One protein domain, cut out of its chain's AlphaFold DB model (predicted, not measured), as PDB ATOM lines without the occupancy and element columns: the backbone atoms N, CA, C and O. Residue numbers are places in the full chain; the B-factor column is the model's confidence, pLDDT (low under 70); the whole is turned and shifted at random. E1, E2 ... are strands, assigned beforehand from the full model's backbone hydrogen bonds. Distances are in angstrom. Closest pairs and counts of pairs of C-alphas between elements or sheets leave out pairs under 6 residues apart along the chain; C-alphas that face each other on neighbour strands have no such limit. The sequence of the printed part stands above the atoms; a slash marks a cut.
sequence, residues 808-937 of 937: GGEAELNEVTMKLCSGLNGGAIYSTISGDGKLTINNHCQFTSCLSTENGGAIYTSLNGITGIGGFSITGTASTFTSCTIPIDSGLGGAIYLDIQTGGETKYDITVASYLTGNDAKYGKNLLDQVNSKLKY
ATOM      1  N   GLY A 808     203.310 160.538 176.372       92.50
ATOM      2  CA  GLY A 808     204.176 161.727 176.435       92.50
ATOM      3  C   GLY A 808     203.857 162.833 175.414       92.50
ATOM      4  O   GLY A 808     204.471 163.893 175.477       92.50
ATOM      5  N   GLY A 809     202.945 162.594 174.461       95.06
ATOM      6  CA  GLY A 809     202.445 163.605 173.517       95.06
ATOM      7  C   GLY A 809     201.269 164.419 174.070       95.06
ATOM      8  O   GLY A 809     200.800 164.167 175.180       95.06
ATOM      9  N   GLU A 810     200.750 165.358 173.278       97.12
ATOM     10  CA  GLU A 810     199.613 166.204 173.663       97.12
ATOM     11  C   GLU A 810     198.474 166.129 172.640       97.12
ATOM     12  O   GLU A 810     198.686 166.255 171.436       97.12
ATOM     13  N   ALA A 811     197.249 165.929 173.121       98.12
ATOM     14  CA  ALA A 811     196.035 166.116 172.345       98.12
ATOM     15  C   ALA A 811     195.156 167.188 173.000       98.12
ATOM     16  O   ALA A 811     194.886 167.126 174.199       98.12
ATOM     17  N   GLU A 812     194.675 168.151 172.221       98.19
ATOM     18  CA  GLU A 812     193.750 169.185 172.682       98.19
ATOM     19  C   GLU A 812     192.569 169.319 171.720       98.19
ATOM     20  O   GLU A 812     192.734 169.404 170.504       98.19
ATOM     21  N   LEU A 813     191.366 169.346 172.287       98.50
ATOM     22  CA  LEU A 813     190.134 169.716 171.608       98.50
ATOM     23  C   LEU A 813     189.659 171.038 172.205       98.50
ATOM     24  O   LEU A 813     189.509 171.119 173.418       98.50
ATOM     25  N   ASN A 814     189.409 172.052 171.385       98.00
ATOM     26  CA  ASN A 814     189.074 173.405 171.825       98.00
ATOM     27  C   ASN A 814     187.885 173.944 171.014       98.00
ATOM     28  O   ASN A 814     187.967 174.032 169.791       98.00
ATOM     29  N   GLU A 815     186.760 174.262 171.660       97.44
ATOM     30  CA  GLU A 815     185.523 174.682 170.974       97.44
ATOM     31  C   GLU A 815     185.041 173.669 169.913       97.44
ATOM     32  O   GLU A 815     184.708 174.024 168.783       97.44
ATOM     33  N   VAL A 816     185.026 172.375 170.245       98.56
ATOM     34  CA  VAL A 816     184.644 171.295 169.317       98.56
ATOM     35  C   VAL A 816     183.218 170.815 169.572       98.56
ATOM     36  O   VAL A 816     182.825 170.587 170.713       98.56
ATOM     37  N   THR A 817     182.453 170.579 168.505       98.50
ATOM     38  CA  THR A 817     181.123 169.949 168.584       98.50
ATOM     39  C   THR A 817     181.169 168.510 168.078       98.50
ATOM     40  O   THR A 817     181.549 168.265 166.936       98.50
ATOM     41  N   MET A 818     180.729 167.550 168.891       98.50
ATOM     42  CA  MET A 818     180.561 166.143 168.520       98.50
ATOM     43  C   MET A 818     179.105 165.718 168.732       98.50
ATOM     44  O   MET A 818     178.590 165.750 169.850       98.50
ATOM     45  N   LYS A 819     178.426 165.339 167.648       98.31
ATOM     46  CA  LYS A 819     176.992 165.049 167.624       98.31
ATOM     47  C   LYS A 819     176.702 163.711 166.954       98.31
ATOM     48  O   LYS A 819     177.178 163.457 165.852       98.31
ATOM     49  N   LEU A 820     175.842 162.895 167.566       97.50
ATOM     50  CA  LEU A 820     175.400 161.609 166.995       97.50
ATOM     51  C   LEU A 820     176.571 160.666 166.656       97.50
ATOM     52  O   LEU A 820     176.491 159.878 165.713       97.50
ATOM     53  N   CYS A 821     177.681 160.768 167.391       97.25
ATOM     54  CA  CYS A 821     178.805 159.851 167.236       97.25
ATOM     55  C   CYS A 821     178.512 158.533 167.963       97.25
ATOM     56  O   CYS A 821     177.886 158.558 169.024       97.25
ATOM     57  N   SER A 822     178.963 157.401 167.415       95.75
ATOM     58  CA  SER A 822     178.727 156.084 168.025       95.75
ATOM     59  C   SER A 822     179.966 155.189 168.024       95.75
ATOM     60  O   SER A 822     180.622 155.067 166.992       95.75
ATOM     61  N   GLY A 823     180.241 154.495 169.135       94.38
ATOM     62  CA  GLY A 823     181.349 153.530 169.264       94.38
ATOM     63  C   GLY A 823     181.107 152.441 170.320       94.38
ATOM     64  O   GLY A 823     180.119 152.493 171.038       94.38
ATOM     65  N   LEU A 824     181.993 151.451 170.446       92.69
ATOM     66  CA  LEU A 824     181.907 150.404 171.475       92.69
ATOM     67  C   LEU A 824     182.161 150.995 172.867       92.69
ATOM     68  O   LEU A 824     181.265 150.989 173.702       92.69
ATOM     69  N   ASN A 825     183.335 151.593 173.080       92.31
ATOM     70  CA  ASN A 825     183.686 152.399 174.255       92.31
ATOM     71  C   ASN A 825     183.992 153.825 173.804       92.31
ATOM     72  O   ASN A 825     184.715 154.000 172.819       92.31
ATOM     73  N   GLY A 826     183.468 154.825 174.514       94.25
ATOM     74  CA  GLY A 826     183.632 156.224 174.135       94.25
ATOM     75  C   GLY A 826     182.849 156.533 172.864       94.25
ATOM     76  O   GLY A 826     183.384 156.427 171.759       94.25
ATOM     77  N   GLY A 827     181.575 156.906 172.984       93.94
ATOM     78  CA  GLY A 827     180.718 157.089 171.807       93.94
ATOM     79  C   GLY A 827     181.250 158.117 170.806       93.94
ATOM     80  O   GLY A 827     181.039 157.981 169.604       93.94
ATOM     81  N   ALA A 828     182.021 159.098 171.273       97.12
ATOM     82  CA  ALA A 828     182.754 160.036 170.432       97.12
ATOM     83  C   ALA A 828     184.277 159.857 170.532       97.12
ATOM     84  O   ALA A 828     184.944 159.787 169.498       97.12
ATOM     85  N   ILE A 829     184.823 159.772 171.748       98.25
ATOM     86  CA  ILE A 829     186.269 159.751 172.004       98.25
ATOM     87  C   ILE A 829     186.629 158.538 172.852       98.25
ATOM     88  O   ILE A 829     186.079 158.351 173.934       98.25
ATOM     89  N   TYR A 830     187.613 157.774 172.395       97.38
ATOM     90  CA  TYR A 830     188.324 156.788 173.194       97.38
ATOM     91  C   TYR A 830     189.787 157.197 173.294       97.38
ATOM     92  O   TYR A 830     190.427 157.453 172.269       97.38
ATOM     93  N   SER A 831     190.343 157.213 174.503       97.50
ATOM     94  CA  SER A 831     191.759 157.495 174.698       97.50
ATOM     95  C   SER A 831     192.448 156.615 175.737       97.50
ATOM     96  O   SER A 831     191.857 156.205 176.734       97.50
ATOM     97  N   THR A 832     193.737 156.365 175.512       97.19
ATOM     98  CA  THR A 832     194.671 155.789 176.485       97.19
ATOM     99  C   THR A 832     195.833 156.753 176.664       97.19
ATOM    100  O   THR A 832     196.469 157.138 175.682       97.19
ATOM    101  N   ILE A 833     196.120 157.128 177.906       97.31
ATOM    102  CA  ILE A 833     197.139 158.117 178.259       97.31
ATOM    103  C   ILE A 833     198.176 157.461 179.174       97.31
ATOM    104  O   ILE A 833     197.813 156.789 180.142       97.31
ATOM    105  N   SER A 834     199.458 157.655 178.865       95.50
ATOM    106  CA  SER A 834     200.592 157.130 179.636       95.50
ATOM    107  C   SER A 834     201.789 158.086 179.649       95.50
ATOM    108  O   SER A 834     201.898 158.975 178.798       95.50
ATOM    109  N   GLY A 835     202.708 157.897 180.605       93.56
ATOM    110  CA  GLY A 835     203.882 158.762 180.763       93.56
ATOM    111  C   GLY A 835     203.473 160.219 180.997       93.56
ATOM    112  O   GLY A 835     202.504 160.481 181.705       93.56
ATOM    113  N   ASP A 836     204.154 161.165 180.353       93.12
ATOM    114  CA  ASP A 836     203.806 162.596 180.420       93.12
ATOM    115  C   ASP A 836     202.676 162.991 179.439       93.12
ATOM    116  O   ASP A 836     202.514 164.163 179.106       93.12
ATOM    117  N   GLY A 837     201.918 162.015 178.920       96.31
ATOM    118  CA  GLY A 837     200.886 162.236 177.907       96.31
ATOM    119  C   GLY A 837     199.713 163.065 178.424       96.31
ATOM    120  O   GLY A 837     199.322 162.936 179.585       96.31
ATOM    121  N   LYS A 838     199.118 163.892 177.558       96.31
ATOM    122  CA  LYS A 838     198.044 164.817 177.942       96.31
ATOM    123  C   LYS A 838     196.890 164.824 176.945       96.31
ATOM    124  O   LYS A 838     197.115 164.946 175.745       96.31
ATOM    125  N   LEU A 839     195.661 164.750 177.454       97.94
ATOM    126  CA  LEU A 839     194.439 165.040 176.701       97.94
ATOM    127  C   LEU A 839     193.685 166.190 177.373       97.94
ATOM    128  O   LEU A 839     193.320 166.089 178.545       97.94
ATOM    129  N   THR A 840     193.426 167.259 176.625       97.81
ATOM    130  CA  THR A 840     192.703 168.445 177.102       97.81
ATOM    131  C   THR A 840     191.433 168.655 176.287       97.81
ATOM    132  O   THR A 840     191.486 168.707 175.062       97.81
ATOM    133  N   ILE A 841     190.295 168.810 176.956       98.12
ATOM    134  CA  ILE A 841     189.045 169.298 176.370       98.12
ATOM    135  C   ILE A 841     188.831 170.715 176.893       98.12
ATOM    136  O   ILE A 841     188.584 170.929 178.076       98.12
ATOM    137  N   ASN A 842     188.967 171.697 176.027       96.38
ATOM    138  CA  ASN A 842     189.056 173.097 176.388       96.38
ATOM    139  C   ASN A 842     187.875 173.874 175.803       96.38
ATOM    140  O   ASN A 842     187.390 173.552 174.720       96.38
ATOM    141  N   ASN A 843     187.431 174.900 176.526       92.88
ATOM    142  CA  ASN A 843     186.474 175.921 176.091       92.88
ATOM    143  C   ASN A 843     185.259 175.411 175.301       92.88
ATOM    144  O   ASN A 843     185.291 175.278 174.083       92.88
ATOM    145  N   HIS A 844     184.131 175.249 175.990       94.25
ATOM    146  CA  HIS A 844     182.811 175.136 175.359       94.25
ATOM    147  C   HIS A 844     182.689 174.023 174.301       94.25
ATOM    148  O   HIS A 844     181.938 174.151 173.333       94.25
ATOM    149  N   CYS A 845     183.394 172.904 174.488       97.88
ATOM    150  CA  CYS A 845     183.152 171.718 173.676       97.88
ATOM    151  C   CYS A 845     181.743 171.170 173.960       97.88
ATOM    152  O   CYS A 845     181.244 171.258 175.085       97.88
ATOM    153  N   GLN A 846     181.090 170.599 172.953       98.19
ATOM    154  CA  GLN A 846     179.710 170.119 173.046       98.19
ATOM    155  C   GLN A 846     179.611 168.670 172.579       98.19
ATOM    156  O   GLN A 846     179.906 168.361 171.426       98.19
ATOM    157  N   PHE A 847     179.137 167.789 173.455       98.25
ATOM    158  CA  PHE A 847     178.871 166.383 173.165       98.25
ATOM    159  C   PHE A 847     177.365 166.147 173.241       98.25
ATOM    160  O   PHE A 847     176.764 166.286 174.307       98.25
ATOM    161  N   THR A 848     176.736 165.843 172.105       98.00
ATOM    162  CA  THR A 848     175.274 165.723 172.009       98.00
ATOM    163  C   THR A 848     174.862 164.414 171.358       98.00
ATOM    164  O   THR A 848     175.221 164.141 170.214       98.00
ATOM    165  N   SER A 849     174.039 163.627 172.049       97.25
ATOM    166  CA  SER A 849     173.503 162.369 171.512       97.25
ATOM    167  C   SER A 849     174.589 161.386 171.062       97.25
ATOM    168  O   SER A 849     174.413 160.683 170.071       97.25
ATOM    169  N   CYS A 850     175.729 161.372 171.756       97.06
ATOM    170  CA  CYS A 850     176.776 160.377 171.534       97.06
ATOM    171  C   CYS A 850     176.387 159.046 172.192       97.06
ATOM    172  O   CYS A 850     175.832 159.042 173.294       97.06
ATOM    173  N   LEU A 851     176.664 157.936 171.512       95.38
ATOM    174  CA  LEU A 851     176.200 156.605 171.891       95.38
ATOM    175  C   LEU A 851     177.381 155.647 172.057       95.38
ATOM    176  O   LEU A 851     178.212 155.523 171.159       95.38
ATOM    177  N   SER A 852     177.439 154.920 173.169       93.69
ATOM    178  CA  SER A 852     178.367 153.793 173.325       93.69
ATOM    179  C   SER A 852     177.628 152.513 173.695       93.69
ATOM    180  O   SER A 852     176.593 152.584 174.340       93.69
ATOM    181  N   THR A 853     178.101 151.339 173.265       91.00
ATOM    182  CA  THR A 853     177.473 150.053 173.638       91.00
ATOM    183  C   THR A 853     178.048 149.438 174.917       91.00
ATOM    184  O   THR A 853     177.433 148.538 175.484       91.00
ATOM    185  N   GLU A 854     179.205 149.912 175.378       91.12
ATOM    186  CA  GLU A 854     179.860 149.493 176.617       91.12
ATOM    187  C   GLU A 854     179.985 150.677 177.587       91.12
ATOM    188  O   GLU A 854     179.029 150.956 178.309       91.12
ATOM    189  N   ASN A 855     181.124 151.377 177.627       92.50
ATOM    190  CA  ASN A 855     181.398 152.410 178.631       92.50
ATOM    191  C   ASN A 855     181.693 153.781 178.010       92.50
ATOM    192  O   ASN A 855     182.352 153.879 176.973       92.50
ATOM    193  N   GLY A 856     181.280 154.851 178.696       92.56
ATOM    194  CA  GLY A 856     181.546 156.230 178.287       92.56
ATOM    195  C   GLY A 856     180.694 156.652 177.090       92.56
ATOM    196  O   GLY A 856     181.156 156.601 175.950       92.56
ATOM    197  N   GLY A 857     179.457 157.106 177.319       92.12
ATOM    198  CA  GLY A 857     178.537 157.455 176.222       92.12
ATOM    199  C   GLY A 857     179.080 158.515 175.261       92.12
ATOM    200  O   GLY A 857     178.827 158.434 174.063       92.12
ATOM    201  N   ALA A 858     179.906 159.454 175.731       96.25
ATOM    202  CA  ALA A 858     180.686 160.348 174.874       96.25
ATOM    203  C   ALA A 858     182.191 160.063 174.934       96.25
ATOM    204  O   ALA A 858     182.816 159.913 173.884       96.25
ATOM    205  N   ILE A 859     182.772 159.999 176.134       97.88
ATOM    206  CA  ILE A 859     184.223 159.908 176.329       97.88
ATOM    207  C   ILE A 859     184.563 158.690 177.184       97.88
ATOM    208  O   ILE A 859     184.035 158.528 178.283       97.88
ATOM    209  N   TYR A 860     185.493 157.880 176.695       96.88
ATOM    210  CA  TYR A 860     186.211 156.877 177.469       96.88
ATOM    211  C   TYR A 860     187.687 157.267 177.529       96.88
ATOM    212  O   TYR A 860     188.307 157.477 176.484       96.88
ATOM    213  N   THR A 861     188.275 157.312 178.723       97.06
ATOM    214  CA  THR A 861     189.710 157.581 178.884       97.06
ATOM    215  C   THR A 861     190.340 156.644 179.903       97.06
ATOM    216  O   THR A 861     189.893 156.573 181.042       97.06
ATOM    217  N   SER A 862     191.411 155.956 179.505       96.12
ATOM    218  CA  SER A 862     192.260 155.162 180.396       96.12
ATOM    219  C   SER A 862     193.530 155.933 180.762       96.12
ATOM    220  O   SER A 862     194.225 156.442 179.880       96.12
ATOM    221  N   LEU A 863     193.834 156.020 182.058       94.81
ATOM    222  CA  LEU A 863     195.024 156.657 182.625       94.81
ATOM    223  C   LEU A 863     195.924 155.573 183.224       94.81
ATOM    224  O   LEU A 863     195.593 155.007 184.266       94.81
ATOM    225  N   ASN A 864     197.063 155.290 182.591       91.19
ATOM    226  CA  ASN A 864     197.953 154.205 183.006       91.19
ATOM    227  C   ASN A 864     199.414 154.658 183.067       91.19
ATOM    228  O   ASN A 864     199.992 155.041 182.051       91.19
ATOM    229  N   GLY A 865     200.025 154.589 184.255       89.31
ATOM    230  CA  GLY A 865     201.439 154.921 184.428       89.31
ATOM    231  C   GLY A 865     201.747 156.380 184.090       89.31
ATOM    232  O   GLY A 865     202.739 156.661 183.418       89.31
ATOM    233  N   ILE A 866     200.868 157.299 184.502       93.00
ATOM    234  CA  ILE A 866     201.037 158.734 184.258       93.00
ATOM    235  C   ILE A 866     202.194 159.281 185.106       93.00
ATOM    236  O   ILE A 866     202.276 159.041 186.312       93.00
ATOM    237  N   THR A 867     203.071 160.062 184.481       85.56
ATOM    238  CA  THR A 867     204.199 160.757 185.111       85.56
ATOM    239  C   THR A 867     204.086 162.269 184.910       85.56
ATOM    240  O   THR A 867     203.245 162.755 184.153       85.56
ATOM    241  N   GLY A 868     204.886 163.040 185.658       84.69
ATOM    242  CA  GLY A 868     205.038 164.479 185.427       84.69
ATOM    243  C   GLY A 868     203.717 165.260 185.408       84.69
ATOM    244  O   GLY A 868     202.925 165.182 186.354       84.69
ATOM    245  N   ILE A 869     203.511 166.028 184.335       85.06
ATOM    246  CA  ILE A 869     202.343 166.899 184.098       85.06
ATOM    247  C   ILE A 869     201.249 166.244 183.233       85.06
ATOM    248  O   ILE A 869     200.309 166.929 182.834       85.06
ATOM    249  N   GLY A 870     201.378 164.950 182.921       90.75
ATOM    250  CA  GLY A 870     200.406 164.225 182.103       90.75
ATOM    251  C   GLY A 870     199.041 164.065 182.781       90.75
ATOM    252  O   GLY A 870     198.912 164.222 183.999       90.75
ATOM    253  N   GLY A 871     198.018 163.729 181.994       95.75
ATOM    254  CA  GLY A 871     196.664 163.499 182.496       95.75
ATOM    255  C   GLY A 871     195.535 163.815 181.515       95.75
ATOM    256  O   GLY A 871     195.760 164.163 180.355       95.75
ATOM    257  N   PHE A 872     194.303 163.706 182.010       97.19
ATOM    258  CA  PHE A 872     193.086 164.092 181.293       97.19
ATOM    259  C   PHE A 872     192.442 165.313 181.943       97.19
ATOM    260  O   PHE A 872     192.129 165.280 183.128       97.19
ATOM    261  N   SER A 873     192.202 166.381 181.189       96.44
ATOM    262  CA  SER A 873     191.572 167.575 181.753       96.44
ATOM    263  C   SER A 873     190.467 168.149 180.877       96.44
ATOM    264  O   SER A 873     190.567 168.136 179.653       96.44
ATOM    265  N   ILE A 874     189.420 168.665 181.514       96.31
ATOM    266  CA  ILE A 874     188.412 169.537 180.922       96.31
ATOM    267  C   ILE A 874     188.613 170.904 181.567       96.31
ATOM    268  O   ILE A 874     188.552 171.006 182.789       96.31
ATOM    269  N   THR A 875     188.900 171.933 180.772       94.88
ATOM    270  CA  THR A 875     189.331 173.251 181.267       94.88
ATOM    271  C   THR A 875     188.679 174.406 180.497       94.88
ATOM    272  O   THR A 875     187.936 174.205 179.534       94.88
ATOM    273  N   GLY A 876     188.921 175.635 180.964       93.00
ATOM    274  CA  GLY A 876     188.402 176.849 180.340       93.00
ATOM    275  C   GLY A 876     186.906 177.055 180.588       93.00
ATOM    276  O   GLY A 876     186.408 176.835 181.695       93.00
ATOM    277  N   THR A 877     186.183 177.508 179.562       91.88
ATOM    278  CA  THR A 877     184.714 177.631 179.626       91.88
ATOM    279  C   THR A 877     184.058 176.252 179.629       91.88
ATOM    280  O   THR A 877     184.468 175.369 178.875       91.88
ATOM    281  N   ALA A 878     183.004 176.081 180.433       91.69
ATOM    282  CA  ALA A 878     182.371 174.786 180.646       91.69
ATOM    283  C   ALA A 878     181.972 174.077 179.339       91.69
ATOM    284  O   ALA A 878     181.274 174.648 178.497       91.69
ATOM    285  N   SER A 879     182.408 172.821 179.206       95.94
ATOM    286  CA  SER A 879     182.054 171.931 178.094       95.94
ATOM    287  C   SER A 879     180.814 171.110 178.452       95.94
ATOM    288  O   SER A 879     180.679 170.672 179.594       95.94
ATOM    289  N   THR A 880     179.897 170.915 177.503       97.25
ATOM    290  CA  THR A 880     178.554 170.369 177.758       97.25
ATOM    291  C   THR A 880     178.380 168.939 177.252       97.25
ATOM    292  O   THR A 880     178.855 168.587 176.173       97.25
ATOM    293  N   PHE A 881     177.647 168.129 178.017       97.38
ATOM    294  CA  PHE A 881     177.289 166.747 177.684       97.38
ATOM    295  C   PHE A 881     175.775 166.561 177.784       97.38
ATOM    296  O   PHE A 881     175.209 166.716 178.869       97.38
ATOM    297  N   THR A 882     175.122 166.242 176.666       97.31
ATOM    298  CA  THR A 882     173.656 166.172 176.567       97.31
ATOM    299  C   THR A 882     173.215 164.919 175.836       97.31
ATOM    300  O   THR A 882     173.677 164.646 174.727       97.31
ATOM    301  N   SER A 883     172.244 164.201 176.397       95.94
ATOM    302  CA  SER A 883     171.667 163.005 175.775       95.94
ATOM    303  C   SER A 883     172.695 161.930 175.387       95.94
ATOM    304  O   SER A 883     172.475 161.202 174.423       95.94
ATOM    305  N   CYS A 884     173.837 161.853 176.076       96.00
ATOM    306  CA  CYS A 884     174.850 160.828 175.839       96.00
ATOM    307  C   CYS A 884     174.449 159.536 176.555       96.00
ATOM    308  O   CYS A 884     174.174 159.555 177.753       96.00
ATOM    309  N   THR A 885     174.379 158.415 175.842       91.88
ATOM    310  CA  THR A 885     173.780 157.200 176.416       91.88
ATOM    311  C   THR A 885     174.574 155.945 176.123       91.88
ATOM    312  O   THR A 885     175.186 155.808 175.063       91.88
ATOM    313  N   ILE A 886     174.457 154.995 177.044       90.12
ATOM    314  CA  ILE A 886     174.909 153.612 176.901       90.12
ATOM    315  C   ILE A 886     173.790 152.639 177.306       90.12
ATOM    316  O   ILE A 886     172.843 153.061 177.978       90.12
ATOM    317  N   PRO A 887     173.847 151.343 176.932       87.31
ATOM    318  CA  PRO A 887     172.882 150.347 177.388       87.31
ATOM    319  C   PRO A 887     172.754 150.323 178.915       87.31
ATOM    320  O   PRO A 887     173.717 150.051 179.636       87.31
ATOM    321  N   ILE A 888     171.540 150.572 179.410       81.44
ATOM    322  CA  ILE A 888     171.239 150.712 180.845       81.44
ATOM    323  C   ILE A 888     171.409 149.413 181.651       81.44
ATOM    324  O   ILE A 888     171.471 149.454 182.878       81.44
ATOM    325  N   ASP A 889     171.534 148.267 180.977       84.56
ATOM    326  CA  ASP A 889     171.651 146.954 181.622       84.56
ATOM    327  C   ASP A 889     173.109 146.558 181.931       84.56
ATOM    328  O   ASP A 889     173.359 145.722 182.813       84.56
ATOM    329  N   SER A 890     174.091 147.170 181.255       84.00
ATOM    330  CA  SER A 890     175.507 146.766 181.320       84.00
ATOM    331  C   SER A 890     176.518 147.912 181.372       84.00
ATOM    332  O   SER A 890     177.575 147.718 181.967       84.00
ATOM    333  N   GLY A 891     176.222 149.074 180.789       82.75
ATOM    334  CA  GLY A 891     177.219 150.119 180.563       82.75
ATOM    335  C   GLY A 891     177.512 151.017 181.766       82.75
ATOM    336  O   GLY A 891     176.635 151.291 182.594       82.75
ATOM    337  N   LEU A 892     178.740 151.537 181.821       88.44
ATOM    338  CA  LEU A 892     179.235 152.454 182.850       88.44
ATOM    339  C   LEU A 892     179.568 153.852 182.290       88.44
ATOM    340  O   LEU A 892     180.209 153.964 181.248       88.44
ATOM    341  N   GLY A 893     179.182 154.923 182.997       86.31
ATOM    342  CA  GLY A 893     179.534 156.308 182.637       86.31
ATOM    343  C   GLY A 893     178.767 156.847 181.420       86.31
ATOM    344  O   GLY A 893     179.237 156.761 180.288       86.31
ATOM    345  N   GLY A 894     177.582 157.427 181.630       85.81
ATOM    346  CA  GLY A 894     176.676 157.820 180.538       85.81
ATOM    347  C   GLY A 894     177.191 158.968 179.669       85.81
ATOM    348  O   GLY A 894     176.951 158.968 178.468       85.81
ATOM    349  N   ALA A 895     177.984 159.896 180.211       92.06
ATOM    350  CA  ALA A 895     178.725 160.871 179.406       92.06
ATOM    351  C   ALA A 895     180.228 160.560 179.378       92.06
ATOM    352  O   ALA A 895     180.802 160.418 178.297       92.06
ATOM    353  N   ILE A 896     180.859 160.412 180.545       95.31
ATOM    354  CA  ILE A 896     182.302 160.181 180.675       95.31
ATOM    355  C   ILE A 896     182.564 158.930 181.515       95.31
ATOM    356  O   ILE A 896     181.968 158.746 182.577       95.31
ATOM    357  N   TYR A 897     183.501 158.102 181.063       95.19
ATOM    358  CA  TYR A 897     184.057 156.993 181.827       95.19
ATOM    359  C   TYR A 897     185.582 157.113 181.922       95.19
ATOM    360  O   TYR A 897     186.259 157.251 180.898       95.19
ATOM    361  N   LEU A 898     186.117 157.047 183.146       94.25
ATOM    362  CA  LEU A 898     187.556 157.082 183.421       94.25
ATOM    363  C   LEU A 898     188.037 155.738 183.988       94.25
ATOM    364  O   LEU A 898     187.646 155.349 185.087       94.25
ATOM    365  N   ASP A 899     188.926 155.056 183.264       94.00
ATOM    366  CA  ASP A 899     189.656 153.876 183.745       94.00
ATOM    367  C   ASP A 899     191.005 154.304 184.334       94.00
ATOM    368  O   ASP A 899     191.958 154.596 183.613       94.00
ATOM    369  N   ILE A 900     191.081 154.385 185.657       91.69
ATOM    370  CA  ILE A 900     192.231 154.901 186.396       91.69
ATOM    371  C   ILE A 900     193.052 153.727 186.936       91.69
ATOM    372  O   ILE A 900     192.662 153.034 187.884       91.69
ATOM    373  N   GLN A 901     194.229 153.530 186.354       90.31
ATOM    374  CA  GLN A 901     195.208 152.540 186.794       90.31
ATOM    375  C   GLN A 901     196.291 153.202 187.659       90.31
ATOM    376  O   GLN A 901     196.304 154.423 187.847       90.31
ATOM    377  N   THR A 902     197.209 152.395 188.196       86.62
ATOM    378  CA  THR A 902     198.316 152.863 189.043       86.62
ATOM    379  C   THR A 902     199.056 154.047 188.409       86.62
ATOM    380  O   THR A 902     199.547 153.958 187.280       86.62
ATOM    381  N   GLY A 903     199.164 155.153 189.150       84.38
ATOM    382  CA  GLY A 903     199.814 156.395 188.719       84.38
ATOM    383  C   GLY A 903     198.853 157.445 188.148       84.38
ATOM    384  O   GLY A 903     199.250 158.597 187.988       84.38
ATOM    385  N   GLY A 904     197.597 157.089 187.861       87.12
ATOM    386  CA  GLY A 904     196.575 158.003 187.339       87.12
ATOM    387  C   GLY A 904     195.712 158.696 188.404       87.12
ATOM    388  O   GLY A 904     194.938 159.590 188.066       87.12
ATOM    389  N   GLU A 905     195.823 158.320 189.681       87.69
ATOM    390  CA  GLU A 905     194.840 158.641 190.732       87.69
ATOM    391  C   GLU A 905     194.629 160.143 190.988       87.69
ATOM    392  O   GLU A 905     193.581 160.535 191.497       87.69
ATOM    393  N   THR A 906     195.607 160.982 190.641       88.50
ATOM    394  CA  THR A 906     195.580 162.448 190.811       88.50
ATOM    395  C   THR A 906     195.772 163.205 189.496       88.50
ATOM    396  O   THR A 906     196.112 164.387 189.496       88.50
ATOM    397  N   LYS A 907     195.607 162.520 188.360       93.50
ATOM    398  CA  LYS A 907     196.010 163.007 187.032       93.50
ATOM    399  C   LYS A 907     194.822 163.300 186.125       93.50
ATOM    400  O   LYS A 907     194.896 163.122 184.910       93.50
ATOM    401  N   TYR A 908     193.726 163.757 186.720       92.31
ATOM    402  CA  TYR A 908     192.580 164.249 185.977       92.31
ATOM    403  C   TYR A 908     191.941 165.472 186.641       92.31
ATOM    404  O   TYR A 908     191.921 165.576 187.865       92.31
ATOM    405  N   ASP A 909     191.412 166.387 185.828       92.62
ATOM    406  CA  ASP A 909     190.621 167.543 186.273       92.62
ATOM    407  C   ASP A 909     189.434 167.734 185.333       92.62
ATOM    408  O   ASP A 909     189.605 168.050 184.166       92.62
ATOM    409  N   ILE A 910     188.222 167.535 185.832       90.88
ATOM    410  CA  ILE A 910     186.984 167.646 185.048       90.88
ATOM    411  C   ILE A 910     185.992 168.613 185.698       90.88
ATOM    412  O   ILE A 910     184.786 168.532 185.471       90.88
ATOM    413  N   THR A 911     186.497 169.520 186.538       86.56
ATOM    414  CA  THR A 911     185.686 170.397 187.397       86.56
ATOM    415  C   THR A 911     184.762 171.334 186.625       86.56
ATOM    416  O   THR A 911     183.699 171.692 187.128       86.56
ATOM    417  N   VAL A 912     185.124 171.698 185.393       91.62
ATOM    418  CA  VAL A 912     184.316 172.574 184.532       91.62
ATOM    419  C   VAL A 912     183.439 171.809 183.529       91.62
ATOM    420  O   VAL A 912     182.865 172.414 182.626       91.62
ATOM    421  N   ALA A 913     183.289 170.486 183.658       91.38
ATOM    422  CA  ALA A 913     182.328 169.730 182.854       91.38
ATOM    423  C   ALA A 913     180.877 170.046 183.268       91.38
ATOM    424  O   ALA A 913     180.528 170.014 184.448       91.38
ATOM    425  N   SER A 914     180.009 170.316 182.291       94.12
ATOM    426  CA  SER A 914     178.585 170.590 182.491       94.12
ATOM    427  C   SER A 914     177.733 169.462 181.910       94.12
ATOM    428  O   SER A 914     177.724 169.220 180.703       94.12
ATOM    429  N   TYR A 915     176.995 168.761 182.768       92.06
ATOM    430  CA  TYR A 915     176.141 167.647 182.362       92.06
ATOM    431  C   TYR A 915     174.682 168.102 182.275       92.06
ATOM    432  O   TYR A 915     174.067 168.442 183.286       92.06
ATOM    433  N   LEU A 916     174.136 168.119 181.060       91.12
ATOM    434  CA  LEU A 916     172.744 168.459 180.777       91.12
ATOM    435  C   LEU A 916     171.857 167.197 180.803       91.12
ATOM    436  O   LEU A 916     172.299 166.103 181.148       91.12
ATOM    437  N   THR A 917     170.565 167.341 180.504       90.62
ATOM    438  CA  THR A 917     169.588 166.244 180.618       90.62
ATOM    439  C   THR A 917     169.809 165.131 179.591       90.62
ATOM    440  O   THR A 917     170.309 165.373 178.494       90.62
ATOM    441  N   GLY A 918     169.340 163.924 179.918       87.88
ATOM    442  CA  GLY A 918     169.278 162.795 178.984       87.88
ATOM    443  C   GLY A 918     170.518 161.902 178.961       87.88
ATOM    444  O   GLY A 918     170.555 160.983 178.149       87.88
ATOM    445  N   ASN A 919     171.513 162.143 179.821       91.75
ATOM    446  CA  ASN A 919     172.630 161.211 179.959       91.75
ATOM    447  C   ASN A 919     172.202 159.985 180.785       91.75
ATOM    448  O   ASN A 919     171.671 160.151 181.888       91.75
ATOM    449  N   ASP A 920     172.416 158.772 180.268       88.62
ATOM    450  CA  ASP A 920     171.948 157.531 180.904       88.62
ATOM    451  C   ASP A 920     172.972 156.388 180.823       88.62
ATOM    452  O   ASP A 920     173.645 156.196 179.811       88.62
ATOM    453  N   ALA A 921     173.060 155.629 181.922       88.38
ATOM    454  CA  ALA A 921     173.943 154.484 182.145       88.38
ATOM    455  C   ALA A 921     173.392 153.583 183.263       88.38
ATOM    456  O   ALA A 921     172.570 154.042 184.063       88.38
ATOM    457  N   LYS A 922     173.899 152.345 183.385       86.06
ATOM    458  CA  LYS A 922     173.606 151.472 184.538       86.06
ATOM    459  C   LYS A 922     174.108 152.091 185.842       86.06
ATOM    460  O   LYS A 922     173.384 152.145 186.832       86.06
ATOM    461  N   TYR A 923     175.352 152.573 185.819       81.44
ATOM    462  CA  TYR A 923     175.999 153.286 186.920       81.44
ATOM    463  C   TYR A 923     176.734 154.518 186.386       81.44
ATOM    464  O   TYR A 923     177.351 154.463 185.320       81.44
ATOM    465  N   GLY A 924     176.654 155.629 187.125       78.06
ATOM    466  CA  GLY A 924     177.257 156.903 186.730       78.06
ATOM    467  C   GLY A 924     176.583 157.520 185.503       78.06
ATOM    468  O   GLY A 924     177.188 157.590 184.440       78.06
ATOM    469  N   LYS A 925     175.323 157.974 185.628       79.50
ATOM    470  CA  LYS A 925     174.543 158.575 184.516       79.50
ATOM    471  C   LYS A 925     175.302 159.664 183.753       79.50
ATOM    472  O   LYS A 925     175.153 159.783 182.548       79.50
ATOM    473  N   ASN A 926     176.127 160.428 184.463       82.56
ATOM    474  CA  ASN A 926     176.983 161.461 183.891       82.56
ATOM    475  C   ASN A 926     178.446 161.000 183.834       82.56
ATOM    476  O   ASN A 926     179.036 160.951 182.760       82.56
ATOM    477  N   LEU A 927     179.016 160.617 184.976       83.88
ATOM    478  CA  LEU A 927     180.425 160.267 185.135       83.88
ATOM    479  C   LEU A 927     180.557 158.975 185.947       83.88
ATOM    480  O   LEU A 927     179.803 158.791 186.903       83.88
ATOM    481  N   LEU A 928     181.529 158.129 185.599       83.06
ATOM    482  CA  LEU A 928     182.016 157.058 186.471       83.06
ATOM    483  C   LEU A 928     183.545 156.936 186.393       83.06
ATOM    484  O   LEU A 928     184.100 156.919 185.293       83.06
ATOM    485  N   ASP A 929     184.209 156.813 187.544       76.94
ATOM    486  CA  ASP A 929     185.641 156.535 187.660       76.94
ATOM    487  C   ASP A 929     185.908 155.154 188.293       76.94
ATOM    488  O   ASP A 929     185.403 154.794 189.361       76.94
ATOM    489  N   GLN A 930     186.736 154.349 187.625       78.38
ATOM    490  CA  GLN A 930     187.207 153.060 188.129       78.38
ATOM    491  C   GLN A 930     188.675 153.183 188.537       78.38
ATOM    492  O   GLN A 930     189.539 153.301 187.680       78.38
ATOM    493  N   VAL A 931     188.980 153.105 189.837       72.75
ATOM    494  CA  VAL A 931     190.356 153.207 190.359       72.75
ATOM    495  C   VAL A 931     190.860 151.832 190.785       72.75
ATOM    496  O   VAL A 931     190.318 151.243 191.722       72.75
ATOM    497  N   ASN A 932     191.913 151.315 190.142       66.62
ATOM    498  CA  ASN A 932     192.546 150.028 190.480       66.62
ATOM    499  C   ASN A 932     191.523 148.885 190.664       66.62
ATOM    500  O   ASN A 932     191.547 148.147 191.651       66.62
ATOM    501  N   SER A 933     190.603 148.752 189.700       62.56
ATOM    502  CA  SER A 933     189.514 147.754 189.692       62.56
ATOM    503  C   SER A 933     188.454 147.914 190.798       62.56
ATOM    504  O   SER A 933     187.707 146.975 191.078       62.56
ATOM    505  N   LYS A 934     188.360 149.089 191.436       57.81
ATOM    506  CA  LYS A 934     187.291 149.447 192.383       57.81
ATOM    507  C   LYS A 934     186.477 150.621 191.840       57.81
ATOM    508  O   LYS A 934     187.043 151.655 191.495       57.81
ATOM    509  N   LEU A 935     185.155 150.461 191.795       58.75
ATOM    510  CA  LEU A 935     184.225 151.513 191.380       58.75
ATOM    511  C   LEU A 935     184.100 152.583 192.472       58.75
ATOM    512  O   LEU A 935     183.899 152.244 193.643       58.75
ATOM    513  N   LYS A 936     184.193 153.856 192.085       56.97
ATOM    514  CA  LYS A 936     183.748 155.002 192.884       56.97
ATOM    515  C   LYS A 936     182.526 155.625 192.194       56.97
ATOM    516  O   LYS A 936     182.400 155.547 190.976       56.97
ATOM    517  N   TYR A 937     181.573 156.097 193.000       48.03
ATOM    518  CA  TYR A 937     180.279 156.622 192.544       48.03
ATOM    519  C   TYR A 937     180.214 158.132 192.696       48.03
ATOM    520  O   TYR A 937     180.710 158.620 193.741       48.03
TER     521      TYR A 937
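AT A GLANCE: This is residues 808 to 937 of the 937 residues of an uncharacterized protein of Streblomastix strix (UniProt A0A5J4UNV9). The chain is wound as a small solenoid of stacked turns, roughly triangular in section, with three sheets as its sides. Successive turns hold E1, E2 and E3, then E4, E5 and E6, then E7, E8 and E9; a looser last turn adds E10 and E11, and E12 folds back beside E11 at the end of the stack. The printed part has 130 residues and no named helix; its twelve strands follow in the order E1 to E12, and the class is all strand, though under half of the residues, 56, are in named elements. The sheet E3 E6 E9 E11 E12 is mixed, and the sheets E2 E5 E8 E10 and E1 E4 E7 are all parallel. The whole is compact and rounded, with a radius of gyration of the C-alphas of 13.2 A and spans of 36 by 32 by 22 A.

HOW THE PARTS SIT: The largest sheet runs E3, residues 829 to 835, E6, 859 to 866, E9, 896 to 900, E11, 927 to 931, and E12, 934 to 936. E3 and E6 are parallel, with N 831 and O 860 2.9 A apart. E6 and E9 are parallel, with N 863 and O 899 at 2.8 A. E9 and E11 are parallel, with N 900 and O 930 at 2.8 A. E11 and E12 form an antiparallel hairpin, with N 931 and O 934 at 2.9 A. This sheet makes a sandwich, two sheets face to face, with E1, residues 810 to 814, E4, 838 to 842, and E7, 871 to 875; their best planes are 26 degrees apart. The closest C-alphas of E6 and E7, those of Leu 863 and Gly 871, are 7.0 A apart. E1 and E4 are parallel, with N 811 and O 838 at 2.8 A, and E4 and E7 are parallel, with N 841 and O 873 at 2.8 A. The third sheet runs E2, residues 817 to 819, E5, 846 to 848, E8, 879 to 882, and E10, 913 to 915. E1 runs on into E2 at 82 degrees. E2 and E5 are parallel, with N 818 and O 846 at 2.8 A; E5 and E8 are parallel, with N 847 and O 880 at 2.8 A; E8 and E10 are parallel, with N 914 and O 879 at 2.8 A. Residues 872 to 873 of E7 also pair, parallel, with residues 908 to 909.

IN THESE COORDINATES: E3 is 19.7 A long from first to last C-alpha and E6 18.6 A; E11 is 13.3 A, E1 12.9 A, E9 12.6 A, and E4 and E7 12.3 A each. C-alpha 829, where E3 begins, is at (186.269, 159.751, 172.004). E1 begins with C-alpha 810 at (199.613, 166.204, 173.663), and E12 ends with C-alpha 936 at (183.748, 155.002, 192.884).

THE WHOLE: The C-alphas farthest apart, those of Gly 868 and Asp 889, are 37.9 A apart. The printed part has no cut and ends at the chain's last residue, 937. The links E8 to E9, E9 to E10 and E10 to E11 are long. The mean pLDDT of the printed part is 90.8, and residues 932 to 937 are under 70.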